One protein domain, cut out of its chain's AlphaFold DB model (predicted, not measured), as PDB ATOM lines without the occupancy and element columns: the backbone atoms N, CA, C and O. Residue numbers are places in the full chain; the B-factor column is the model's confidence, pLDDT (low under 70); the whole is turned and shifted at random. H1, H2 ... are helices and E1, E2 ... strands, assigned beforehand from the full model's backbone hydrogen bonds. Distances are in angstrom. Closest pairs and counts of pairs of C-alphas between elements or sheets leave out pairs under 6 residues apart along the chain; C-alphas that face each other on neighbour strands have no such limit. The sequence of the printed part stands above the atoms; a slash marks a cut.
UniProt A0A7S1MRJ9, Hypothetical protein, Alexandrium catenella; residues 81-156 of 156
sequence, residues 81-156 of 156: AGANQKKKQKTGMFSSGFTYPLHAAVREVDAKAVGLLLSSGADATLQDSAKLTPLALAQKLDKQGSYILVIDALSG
ATOM      1  N   ALA A  81     145.485 121.043 174.330       60.09
ATOM      2  CA  ALA A  81     146.682 121.816 174.573       60.09
ATOM      3  C   ALA A  81     146.636 123.092 173.724       60.09
ATOM      4  O   ALA A  81     146.443 123.022 172.513       60.09
ATOM      5  N   GLY A  82     146.762 124.265 174.353       65.75
ATOM      6  CA  GLY A  82     146.732 125.548 173.642       65.75
ATOM      7  C   GLY A  82     147.813 125.644 172.555       65.75
ATOM      8  O   GLY A  82     148.773 124.871 172.549       65.75
ATOM      9  N   ALA A  83     147.695 126.637 171.668       71.56
ATOM     10  CA  ALA A  83     148.539 126.803 170.476       71.56
ATOM     11  C   ALA A  83     150.070 126.839 170.741       71.56
ATOM     12  O   ALA A  83     150.860 126.626 169.824       71.56
ATOM     13  N   ASN A  84     150.483 127.032 172.001       75.62
ATOM     14  CA  ASN A  84     151.874 127.153 172.460       75.62
ATOM     15  C   ASN A  84     152.419 125.943 173.220       75.62
ATOM     16  O   ASN A  84     153.514 125.999 173.783       75.62
ATOM     17  N   GLN A  85     151.682 124.840 173.305       79.00
ATOM     18  CA  GLN A  85     152.121 123.740 174.152       79.00
ATOM     19  C   GLN A  85     153.172 122.860 173.470       79.00
ATOM     20  O   GLN A  85     152.967 122.310 172.388       79.00
ATOM     21  N   LYS A  86     154.296 122.652 174.163       76.88
ATOM     22  CA  LYS A  86     155.329 121.705 173.735       76.88
ATOM     23  C   LYS A  86     154.856 120.264 173.902       76.88
ATOM     24  O   LYS A  86     154.502 119.834 175.002       76.88
ATOM     25  N   LYS A  87     154.949 119.479 172.833       80.19
ATOM     26  CA  LYS A  87     154.789 118.024 172.873       80.19
ATOM     27  C   LYS A  87     156.159 117.372 172.963       80.19
ATOM     28  O   LYS A  87     157.002 117.595 172.097       80.19
ATOM     29  N   LYS A  88     156.379 116.532 173.979       76.56
ATOM     30  CA  LYS A  88     157.579 115.687 174.052       76.56
ATOM     31  C   LYS A  88     157.492 114.601 172.979       76.56
ATOM     32  O   LYS A  88     156.500 113.881 172.903       76.56
ATOM     33  N   GLN A  89     158.533 114.475 172.173       68.56
ATOM     34  CA  GLN A  89     158.703 113.383 171.226       68.56
ATOM     35  C   GLN A  89     159.694 112.378 171.809       68.56
ATOM     36  O   GLN A  89     160.763 112.754 172.291       68.56
ATOM     37  N   LYS A  90     159.327 111.095 171.809       62.25
ATOM     38  CA  LYS A  90     160.263 110.020 172.146       62.25
ATOM     39  C   LYS A  90     161.026 109.663 170.880       62.25
ATOM     40  O   LYS A  90     160.459 109.042 169.986       62.25
ATOM     41  N   THR A  91     162.294 110.041 170.816       57.03
ATOM     42  CA  THR A  91     163.173 109.732 169.689       57.03
ATOM     43  C   THR A  91     164.154 108.646 170.144       57.03
ATOM     44  O   THR A  91     165.334 108.892 170.352       57.03
ATOM     45  N   GLY A  92     163.649 107.427 170.370       58.81
ATOM     46  CA  GLY A  92     164.447 106.265 170.801       58.81
ATOM     47  C   GLY A  92     164.652 106.117 172.320       58.81
ATOM     48  O   GLY A  92     164.088 106.869 173.113       58.81
ATOM     49  N   MET A  93     165.448 105.114 172.728       61.91
ATOM     50  CA  MET A  93     165.659 104.726 174.141       61.91
ATOM     51  C   MET A  93     166.411 105.771 174.992       61.91
ATOM     52  O   MET A  93     166.327 105.701 176.214       61.91
ATOM     53  N   PHE A  94     167.091 106.754 174.382       57.31
ATOM     54  CA  PHE A  94     167.933 107.729 175.101       57.31
ATOM     55  C   PHE A  94     167.773 109.198 174.660       57.31
ATOM     56  O   PHE A  94     168.495 110.052 175.166       57.31
ATOM     57  N   SER A  95     166.846 109.533 173.750       56.22
ATOM     58  CA  SER A  95     166.645 110.922 173.304       56.22
ATOM     59  C   SER A  95     165.185 111.361 173.409       56.22
ATOM     60  O   SER A  95     164.267 110.746 172.860       56.22
ATOM     61  N   SER A  96     164.969 112.453 174.145       67.81
ATOM     62  CA  SER A  96     163.690 113.153 174.236       67.81
ATOM     63  C   SER A  96     163.760 114.444 173.424       67.81
ATOM     64  O   SER A  96     164.440 115.390 173.825       67.81
ATOM     65  N   GLY A  97     163.050 114.491 172.301       79.62
ATOM     66  CA  GLY A  97     162.806 115.723 171.553       79.62
ATOM     67  C   GLY A  97     161.558 116.445 172.058       79.62
ATOM     68  O   GLY A  97     160.794 115.925 172.874       79.62
ATOM     69  N   PHE A  98     161.313 117.647 171.553       85.50
ATOM     70  CA  PHE A  98     160.027 118.316 171.700       85.50
ATOM     71  C   PHE A  98     159.741 119.200 170.490       85.50
ATOM     72  O   PHE A  98     160.653 119.686 169.826       85.50
ATOM     73  N   THR A  99     158.461 119.391 170.199       88.62
ATOM     74  CA  THR A  99     157.996 120.202 169.072       88.62
ATOM     75  C   THR A  99     156.733 120.966 169.462       88.62
ATOM     76  O   THR A  99     156.026 120.551 170.387       88.62
ATOM     77  N   TYR A 100     156.465 122.073 168.775       90.94
ATOM     78  CA  TYR A 100     155.256 122.877 168.949       90.94
ATOM     79  C   TYR A 100     154.314 122.704 167.753       90.94
ATOM     80  O   TYR A 100     154.767 122.291 166.680       90.94
ATOM     81  N   PRO A 101     153.021 123.045 167.908       91.62
ATOM     82  CA  PRO A 101     152.061 123.023 166.808       91.62
ATOM     83  C   PRO A 101     152.546 123.786 165.568       91.62
ATOM     84  O   PRO A 101     152.437 123.269 164.460       91.62
ATOM     85  N   LEU A 102     153.174 124.954 165.757       92.19
ATOM     86  CA  LEU A 102     153.723 125.760 164.660       92.19
ATOM     87  C   LEU A 102     154.816 125.021 163.876       92.19
ATOM     88  O   LEU A 102     154.786 124.999 162.650       92.19
ATOM     89  N   HIS A 103     155.749 124.348 164.555       93.00
ATOM     90  CA  HIS A 103     156.770 123.537 163.876       93.00
ATOM     91  C   HIS A 103     156.171 122.330 163.156       93.00
ATOM     92  O   HIS A 103     156.702 121.925 162.123       93.00
ATOM     93  N   ALA A 104     155.097 121.739 163.685       91.56
ATOM     94  CA  ALA A 104     154.395 120.644 163.018       91.56
ATOM     95  C   ALA A 104     153.721 121.125 161.724       91.56
ATOM     96  O   ALA A 104     153.904 120.491 160.689       91.56
ATOM     97  N   ALA A 105     153.047 122.278 161.758       92.81
ATOM     98  CA  ALA A 105     152.411 122.875 160.582       92.81
ATOM     99  C   ALA A 105     153.436 123.225 159.490       92.81
ATOM    100  O   ALA A 105     153.230 122.919 158.317       92.81
ATOM    101  N   VAL A 106     154.604 123.755 159.881       93.31
ATOM    102  CA  VAL A 106     155.726 123.987 158.955       93.31
ATOM    103  C   VAL A 106     156.198 122.682 158.312       93.31
ATOM    104  O   VAL A 106     156.424 122.642 157.109       93.31
ATOM    105  N   ARG A 107     156.330 121.589 159.075       91.00
ATOM    106  CA  ARG A 107     156.770 120.292 158.523       91.00
ATOM    107  C   ARG A 107     155.797 119.718 157.496       91.00
ATOM    108  O   ARG A 107     156.258 119.041 156.583       91.00
ATOM    109  N   GLU A 108     154.503 119.987 157.640       91.00
ATOM    110  CA  GLU A 108     153.476 119.573 156.675       91.00
ATOM    111  C   GLU A 108     153.284 120.559 155.514       91.00
ATOM    112  O   GLU A 108     152.528 120.266 154.592       91.00
ATOM    113  N   VAL A 109     153.989 121.697 155.519       91.56
ATOM    114  CA  VAL A 109     153.821 122.786 154.537       91.56
ATOM    115  C   VAL A 109     152.382 123.336 154.536       91.56
ATOM    116  O   VAL A 109     151.873 123.828 153.532       91.56
ATOM    117  N   ASP A 110     151.707 123.269 155.685       92.81
ATOM    118  CA  ASP A 110     150.324 123.713 155.826       92.81
ATOM    119  C   ASP A 110     150.279 125.194 156.224       92.81
ATOM    120  O   ASP A 110     150.202 125.556 157.402       92.81
ATOM    121  N   ALA A 111     150.332 126.072 155.218       92.50
ATOM    122  CA  ALA A 111     150.235 127.520 155.415       92.50
ATOM    123  C   ALA A 111     148.917 127.933 156.093       92.50
ATOM    124  O   ALA A 111     148.883 128.909 156.844       92.50
ATOM    125  N   LYS A 112     147.836 127.170 155.877       91.56
ATOM    126  CA  LYS A 112     146.537 127.435 156.497       91.56
ATOM    127  C   LYS A 112     146.598 127.137 157.994       91.56
ATOM    128  O   LYS A 112     146.233 128.001 158.786       91.56
ATOM    129  N   ALA A 113     147.120 125.979 158.397       91.06
ATOM    130  CA  ALA A 113     147.318 125.651 159.808       91.06
ATOM    131  C   ALA A 113     148.274 126.632 160.505       91.06
ATOM    132  O   ALA A 113     148.012 127.021 161.643       91.06
ATOM    133  N   VAL A 114     149.335 127.091 159.827       93.50
ATOM    134  CA  VAL A 114     150.224 128.152 160.339       93.50
ATOM    135  C   VAL A 114     149.438 129.434 160.618       93.50
ATOM    136  O   VAL A 114     149.488 129.939 161.739       93.50
ATOM    137  N   GLY A 115     148.656 129.918 159.649       91.88
ATOM    138  CA  GLY A 115     147.831 131.115 159.823       91.88
ATOM    139  C   GLY A 115     146.782 130.969 160.931       91.88
ATOM    140  O   GLY A 115     146.600 131.887 161.732       91.88
ATOM    141  N   LEU A 116     146.130 129.806 161.035       91.88
ATOM    142  CA  LEU A 116     145.151 129.513 162.089       91.88
ATOM    143  C   LEU A 116     145.780 129.497 163.487       91.88
ATOM    144  O   LEU A 116     145.210 130.044 164.433       91.88
ATOM    145  N   LEU A 117     146.960 128.891 163.621       91.25
ATOM    146  CA  LEU A 117     147.692 128.835 164.882       91.25
ATOM    147  C   LEU A 117     148.167 130.228 165.315       91.25
ATOM    148  O   LEU A 117     147.957 130.597 166.469       91.25
ATOM    149  N   LEU A 118     148.740 131.020 164.402       91.81
ATOM    150  CA  LEU A 118     149.148 132.406 164.670       91.81
ATOM    151  C   LEU A 118     147.958 133.278 165.081       91.81
ATOM    152  O   LEU A 118     148.012 133.951 166.109       91.81
ATOM    153  N   SER A 119     146.842 133.184 164.349       89.31
ATOM    154  CA  SER A 119     145.590 133.885 164.683       89.31
ATOM    155  C   SER A 119     145.033 133.487 166.056       89.31
ATOM    156  O   SER A 119     144.310 134.256 166.681       89.31
ATOM    157  N   SER A 120     145.390 132.294 166.544       87.19
ATOM    158  CA  SER A 120     145.012 131.777 167.865       87.19
ATOM    159  C   SER A 120     146.036 132.103 168.964       87.19
ATOM    160  O   SER A 120     145.952 131.550 170.063       87.19
ATOM    161  N   GLY A 121     147.008 132.979 168.691       87.38
ATOM    162  CA  GLY A 121     148.024 133.412 169.654       87.38
ATOM    163  C   GLY A 121     149.215 132.462 169.783       87.38
ATOM    164  O   GLY A 121     149.840 132.406 170.847       87.38
ATOM    165  N   ALA A 122     149.520 131.686 168.739       89.94
ATOM    166  CA  ALA A 122     150.746 130.903 168.716       89.94
ATOM    167  C   ALA A 122     151.991 131.803 168.686       89.94
ATOM    168  O   ALA A 122     152.080 132.749 167.908       89.94
ATOM    169  N   ASP A 123     152.979 131.465 169.501       90.44
ATOM    170  CA  ASP A 123     154.243 132.164 169.630       90.44
ATOM    171  C   ASP A 123     155.250 131.607 168.615       90.44
ATOM    172  O   ASP A 123     155.803 130.511 168.761       90.44
ATOM    173  N   ALA A 124     155.491 132.393 167.565       91.44
ATOM    174  CA  ALA A 124     156.448 132.084 166.511       91.44
ATOM    175  C   ALA A 124     157.919 132.223 166.945       91.44
ATOM    176  O   ALA A 124     158.819 131.878 166.177       91.44
ATOM    177  N   THR A 125     158.198 132.699 168.161       91.06
ATOM    178  CA  THR A 125     159.567 132.817 168.689       91.06
ATOM    179  C   THR A 125     160.051 131.535 169.367       91.06
ATOM    180  O   THR A 125     161.258 131.347 169.556       91.06
ATOM    181  N   LEU A 126     159.133 130.617 169.690       90.50
ATOM    182  CA  LEU A 126     159.458 129.371 170.371       90.50
ATOM    183  C   LEU A 126     160.388 128.502 169.524       90.50
ATOM    184  O   LEU A 126     160.177 128.283 168.333       90.50
ATOM    185  N   GLN A 127     161.419 127.958 170.162       92.56
ATOM    186  CA  GLN A 127     162.380 127.072 169.513       92.56
ATOM    187  C   GLN A 127     162.066 125.610 169.813       92.56
ATOM    188  O   GLN A 127     161.819 125.270 170.968       92.56
ATOM    189  N   ASP A 128     162.107 124.736 168.806       89.31
ATOM    190  CA  ASP A 128     161.962 123.287 168.998       89.31
ATOM    191  C   ASP A 128     163.214 122.652 169.643       89.31
ATOM    192  O   ASP A 128     164.194 123.329 169.968       89.31
ATOM    193  N   SER A 129     163.226 121.326 169.824       88.19
ATOM    194  CA  SER A 129     164.401 120.632 170.379       88.19
ATOM    195  C   SER A 129     165.678 120.748 169.539       88.19
ATOM    196  O   SER A 129     166.755 120.445 170.046       88.19
ATOM    197  N   ALA A 130     165.584 121.179 168.278       87.62
ATOM    198  CA  ALA A 130     166.734 121.465 167.426       87.62
ATOM    199  C   ALA A 130     167.189 122.935 167.521       87.62
ATOM    200  O   ALA A 130     168.055 123.346 166.750       87.62
ATOM    201  N   LYS A 131     166.639 123.711 168.468       90.88
ATOM    202  CA  LYS A 131     166.872 125.154 168.641       90.88
ATOM    203  C   LYS A 131     166.446 125.984 167.423       90.88
ATOM    204  O   LYS A 131     167.003 127.050 167.177       90.88
ATOM    205  N   LEU A 132     165.473 125.500 166.646       92.88
ATOM    206  CA  LEU A 132     164.964 126.204 165.468       92.88
ATOM    207  C   LEU A 132     163.634 126.875 165.791       92.88
ATOM    208  O   LEU A 132     162.745 126.241 166.356       92.88
ATOM    209  N   THR A 133     163.470 128.135 165.390       94.50
ATOM    210  CA  THR A 133     162.143 128.763 165.302       94.50
ATOM    211  C   THR A 133     161.360 128.157 164.129       94.50
ATOM    212  O   THR A 133     161.971 127.557 163.238       94.50
ATOM    213  N   PRO A 134     160.025 128.292 164.075       93.44
ATOM    214  CA  PRO A 134     159.224 127.836 162.940       93.44
ATOM    215  C   PRO A 134     159.698 128.450 161.617       93.44
ATOM    216  O   PRO A 134     159.814 127.735 160.625       93.44
ATOM    217  N   LEU A 135     160.076 129.736 161.623       93.94
ATOM    218  CA  LEU A 135     160.634 130.420 160.454       93.94
ATOM    219  C   LEU A 135     161.994 129.839 160.044       93.94
ATOM    220  O   LEU A 135     162.195 129.511 158.876       93.94
ATOM    221  N   ALA A 136     162.910 129.642 160.998       93.62
ATOM    222  CA  ALA A 136     164.214 129.041 160.713       93.62
ATOM    223  C   ALA A 136     164.075 127.592 160.216       93.62
ATOM    224  O   ALA A 136     164.835 127.145 159.357       93.62
ATOM    225  N   LEU A 137     163.088 126.851 160.729       93.44
ATOM    226  CA  LEU A 137     162.746 125.519 160.247       93.44
ATOM    227  C   LEU A 137     162.217 125.568 158.807       93.44
ATOM    228  O   LEU A 137     162.670 124.769 157.991       93.44
ATOM    229  N   ALA A 138     161.316 126.500 158.484       93.00
ATOM    230  CA  ALA A 138     160.774 126.671 157.136       93.00
ATOM    231  C   ALA A 138     161.880 127.011 156.128       93.00
ATOM    232  O   ALA A 138     162.004 126.336 155.115       93.00
ATOM    233  N   GLN A 139     162.757 127.965 156.452       92.69
ATOM    234  CA  GLN A 139     163.910 128.326 155.616       92.69
ATOM    235  C   GLN A 139     164.885 127.161 155.419       92.69
ATOM    236  O   GLN A 139     165.415 126.965 154.331       92.69
ATOM    237  N   LYS A 140     165.118 126.359 156.464       91.56
ATOM    238  CA  LYS A 140     165.986 125.177 156.383       91.56
ATOM    239  C   LYS A 140     165.391 124.067 155.510       91.56
ATOM    240  O   LYS A 140     166.143 123.305 154.903       91.56
ATOM    241  N   LEU A 141     164.067 123.918 155.520       89.25
ATOM    242  CA  LEU A 141     163.356 122.909 154.736       89.25
ATOM    243  C   LEU A 141     163.004 123.390 153.327       89.25
ATOM    244  O   LEU A 141     162.688 122.547 152.484       89.25
ATOM    245  N   ASP A 142     163.088 124.697 153.070       90.69
ATOM    246  CA  ASP A 142     162.753 125.271 151.781       90.69
ATOM    247  C   ASP A 142     163.656 124.725 150.680       90.69
ATOM    248  O   ASP A 142     164.870 124.933 150.636       90.69
ATOM    249  N   LYS A 143     163.028 123.986 149.771       84.19
ATOM    250  CA  LYS A 143     163.650 123.479 148.558       84.19
ATOM    251  C   LYS A 143     162.945 124.158 147.400       84.19
ATOM    252  O   LYS A 143     161.775 123.878 147.145       84.19
ATOM    253  N   GLN A 144     163.671 125.043 146.721       82.81
ATOM    254  CA  GLN A 144     163.203 125.729 145.514       82.81
ATOM    255  C   GLN A 144     161.900 126.536 145.714       82.81
ATOM    256  O   GLN A 144     161.087 126.609 144.799       82.81
ATOM    257  N   GLY A 145     161.678 127.134 146.892       85.50
ATOM    258  CA  GLY A 145     160.495 127.963 147.150       85.50
ATOM    259  C   GLY A 145     159.217 127.185 147.482       85.50
ATOM    260  O   GLY A 145     158.126 127.751 147.461       85.50
ATOM    261  N   SER A 146     159.316 125.898 147.824       85.81
ATOM    262  CA  SER A 146     158.159 125.098 148.257       85.81
ATOM    263  C   SER A 146     157.513 125.630 149.548       85.81
ATOM    264  O   SER A 146     156.360 125.319 149.828       85.81
ATOM    265  N   TYR A 147     158.238 126.437 150.329       91.50
ATOM    266  CA  TYR A 147     157.783 126.978 151.611       91.50
ATOM    267  C   TYR A 147     157.392 128.460 151.544       91.50
ATOM    268  O   TYR A 147     157.150 129.046 152.594       91.50
ATOM    269  N   ILE A 148     157.288 129.073 150.355       91.81
ATOM    270  CA  ILE A 148     157.009 130.518 150.206       91.81
ATOM    271  C   ILE A 148     155.777 130.953 151.011       91.81
ATOM    272  O   ILE A 148     155.879 131.881 151.801       91.81
ATOM    273  N   LEU A 149     154.646 130.250 150.885       91.31
ATOM    274  CA  LEU A 149     153.405 130.604 151.595       91.31
ATOM    275  C   LEU A 149     153.521 130.458 153.119       91.31
ATOM    276  O   LEU A 149     152.912 131.210 153.871       91.31
ATOM    277  N   VAL A 150     154.301 129.480 153.581       91.56
ATOM    278  CA  VAL A 150     154.539 129.239 155.010       91.56
ATOM    279  C   VAL A 150     155.492 130.285 155.584       91.56
ATOM    280  O   VAL A 150     155.277 130.763 156.692       91.56
ATOM    281  N   ILE A 151     156.541 130.637 154.839       93.00
ATOM    282  CA  ILE A 151     157.497 131.683 155.210       93.00
ATOM    283  C   ILE A 151     156.781 133.029 155.269       93.00
ATOM    284  O   ILE A 151     156.927 133.723 156.268       93.00
ATOM    285  N   ASP A 152     155.973 133.349 154.256       92.12
ATOM    286  CA  ASP A 152     155.174 134.574 154.196       92.12
ATOM    287  C   ASP A 152     154.265 134.690 155.426       92.12
ATOM    288  O   ASP A 152     154.375 135.651 156.188       92.12
ATOM    289  N   ALA A 153     153.499 133.631 155.718       90.81
ATOM    290  CA  ALA A 153     152.622 133.565 156.886       90.81
ATOM    291  C   ALA A 153     153.353 133.697 158.237       90.81
ATOM    292  O   ALA A 153     152.737 134.113 159.209       90.81
ATOM    293  N   LEU A 154     154.637 133.333 158.324       88.94
ATOM    294  CA  LEU A 154     155.457 133.460 159.540       88.94
ATOM    295  C   LEU A 154     156.221 134.789 159.633       88.94
ATOM    296  O   LEU A 154     156.775 135.086 160.692       88.94
ATOM    297  N   SER A 155     156.327 135.526 158.526       85.75
ATOM    298  CA  SER A 155     157.081 136.781 158.424       85.75
ATOM    299  C   SER A 155     156.218 138.043 158.481       85.75
ATOM    300  O   SER A 155     156.773 139.123 158.687       85.75
ATOM    301  N   GLY A 156     154.902 137.901 158.288       65.94
ATOM    302  CA  GLY A 156     153.903 138.962 158.461       65.94
ATOM    303  C   GLY A 156     153.507 139.165 159.915       65.94
ATOM    304  O   GLY A 156     153.276 140.340 160.279       65.94
TER     305      GLY A 156
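This is residues 81 to 156 of the 156 residues of the protein "Hypothetical protein" of Alexandrium catenella (UniProt A0A7S1MRJ9). Four short helices stand side by side in a small four-cornered bundle, made of two helical hairpins, H1 with H2 and H3 with H4. A two-stranded hairpin, E1 with E2, reaches away from the bundle at the H1 corner and makes much of the length. The printed part has 76 residues, with two named strands and then four named helices in the order E1, E2, H1, H2, H3, H4; the sheet is antiparallel, order E1 - E2, and the class is mostly helix. The whole is compact, with a radius of gyration of the C-alphas of 12.2 A, and spans 37 by 29 by 17 A.

The sheet holds E1, residues 87 to 90, and E2, residues 96 to 99, a hairpin of antiparallel strands at 144 degrees. N 89 and O 97 are 2.8 A apart and N 87 and O 99 2.9 A, both within hydrogen-bond range. A tight link of one residue joins E2 to H1, residues 101 to 108. E1 and H1 are only just apart, their closest C-alphas 8.3 A from each other. H1 touches H2, residues 111 to 119, opposite ways at a shallow tilt of 10 degrees; their closest C-alphas, of Ala 105 and Val 114, are 5.7 A apart. H1 also touches H3, residues 134 to 141, the same way at a shallow tilt of 19 degrees, closest at the C-alphas of His 103 and Pro 134, 5.0 A. H4, residues 148 to 155, touches H2 the same way at a shallow tilt of 13 degrees, with the C-alphas of Ala 111 and Val 150 closest at 4.7 A. H3 and H4 touch, opposite ways at a shallow tilt of 29 degrees, the C-alphas of Leu 135 and Leu 154 closest at 6.1 A. H1 and H4 are close but not clearly touching, at 6.7 A between the C-alphas of Val 106 and Val 150, while H2 and H3 are apart. In H1, H2, H3 and H4 every O i to N i+4 pair is within hydrogen-bond range.

E1 begins at C-alpha 87, (154.789, 118.024, 172.873), and is 9.7 A long; E2 is 10.4 A. H2, the longest helix, begins at C-alpha 111, (150.235, 127.520, 155.415), and is 12.2 A long; H1 measures 10.8 A, H3 10.4 A and H4 10.3 A. H4 ends at C-alpha 155, (157.081, 136.781, 158.424).

The C-alphas farthest apart, of Met 93 and Gly 156, are 39.4 A from each other. The printed part has no cut. The link from H2 to H3, residues 120 to 133, is long. Mean pLDDT of the printed part is 85.3; it is under 70 at residues 81 to 82, 89 to 96 and 156.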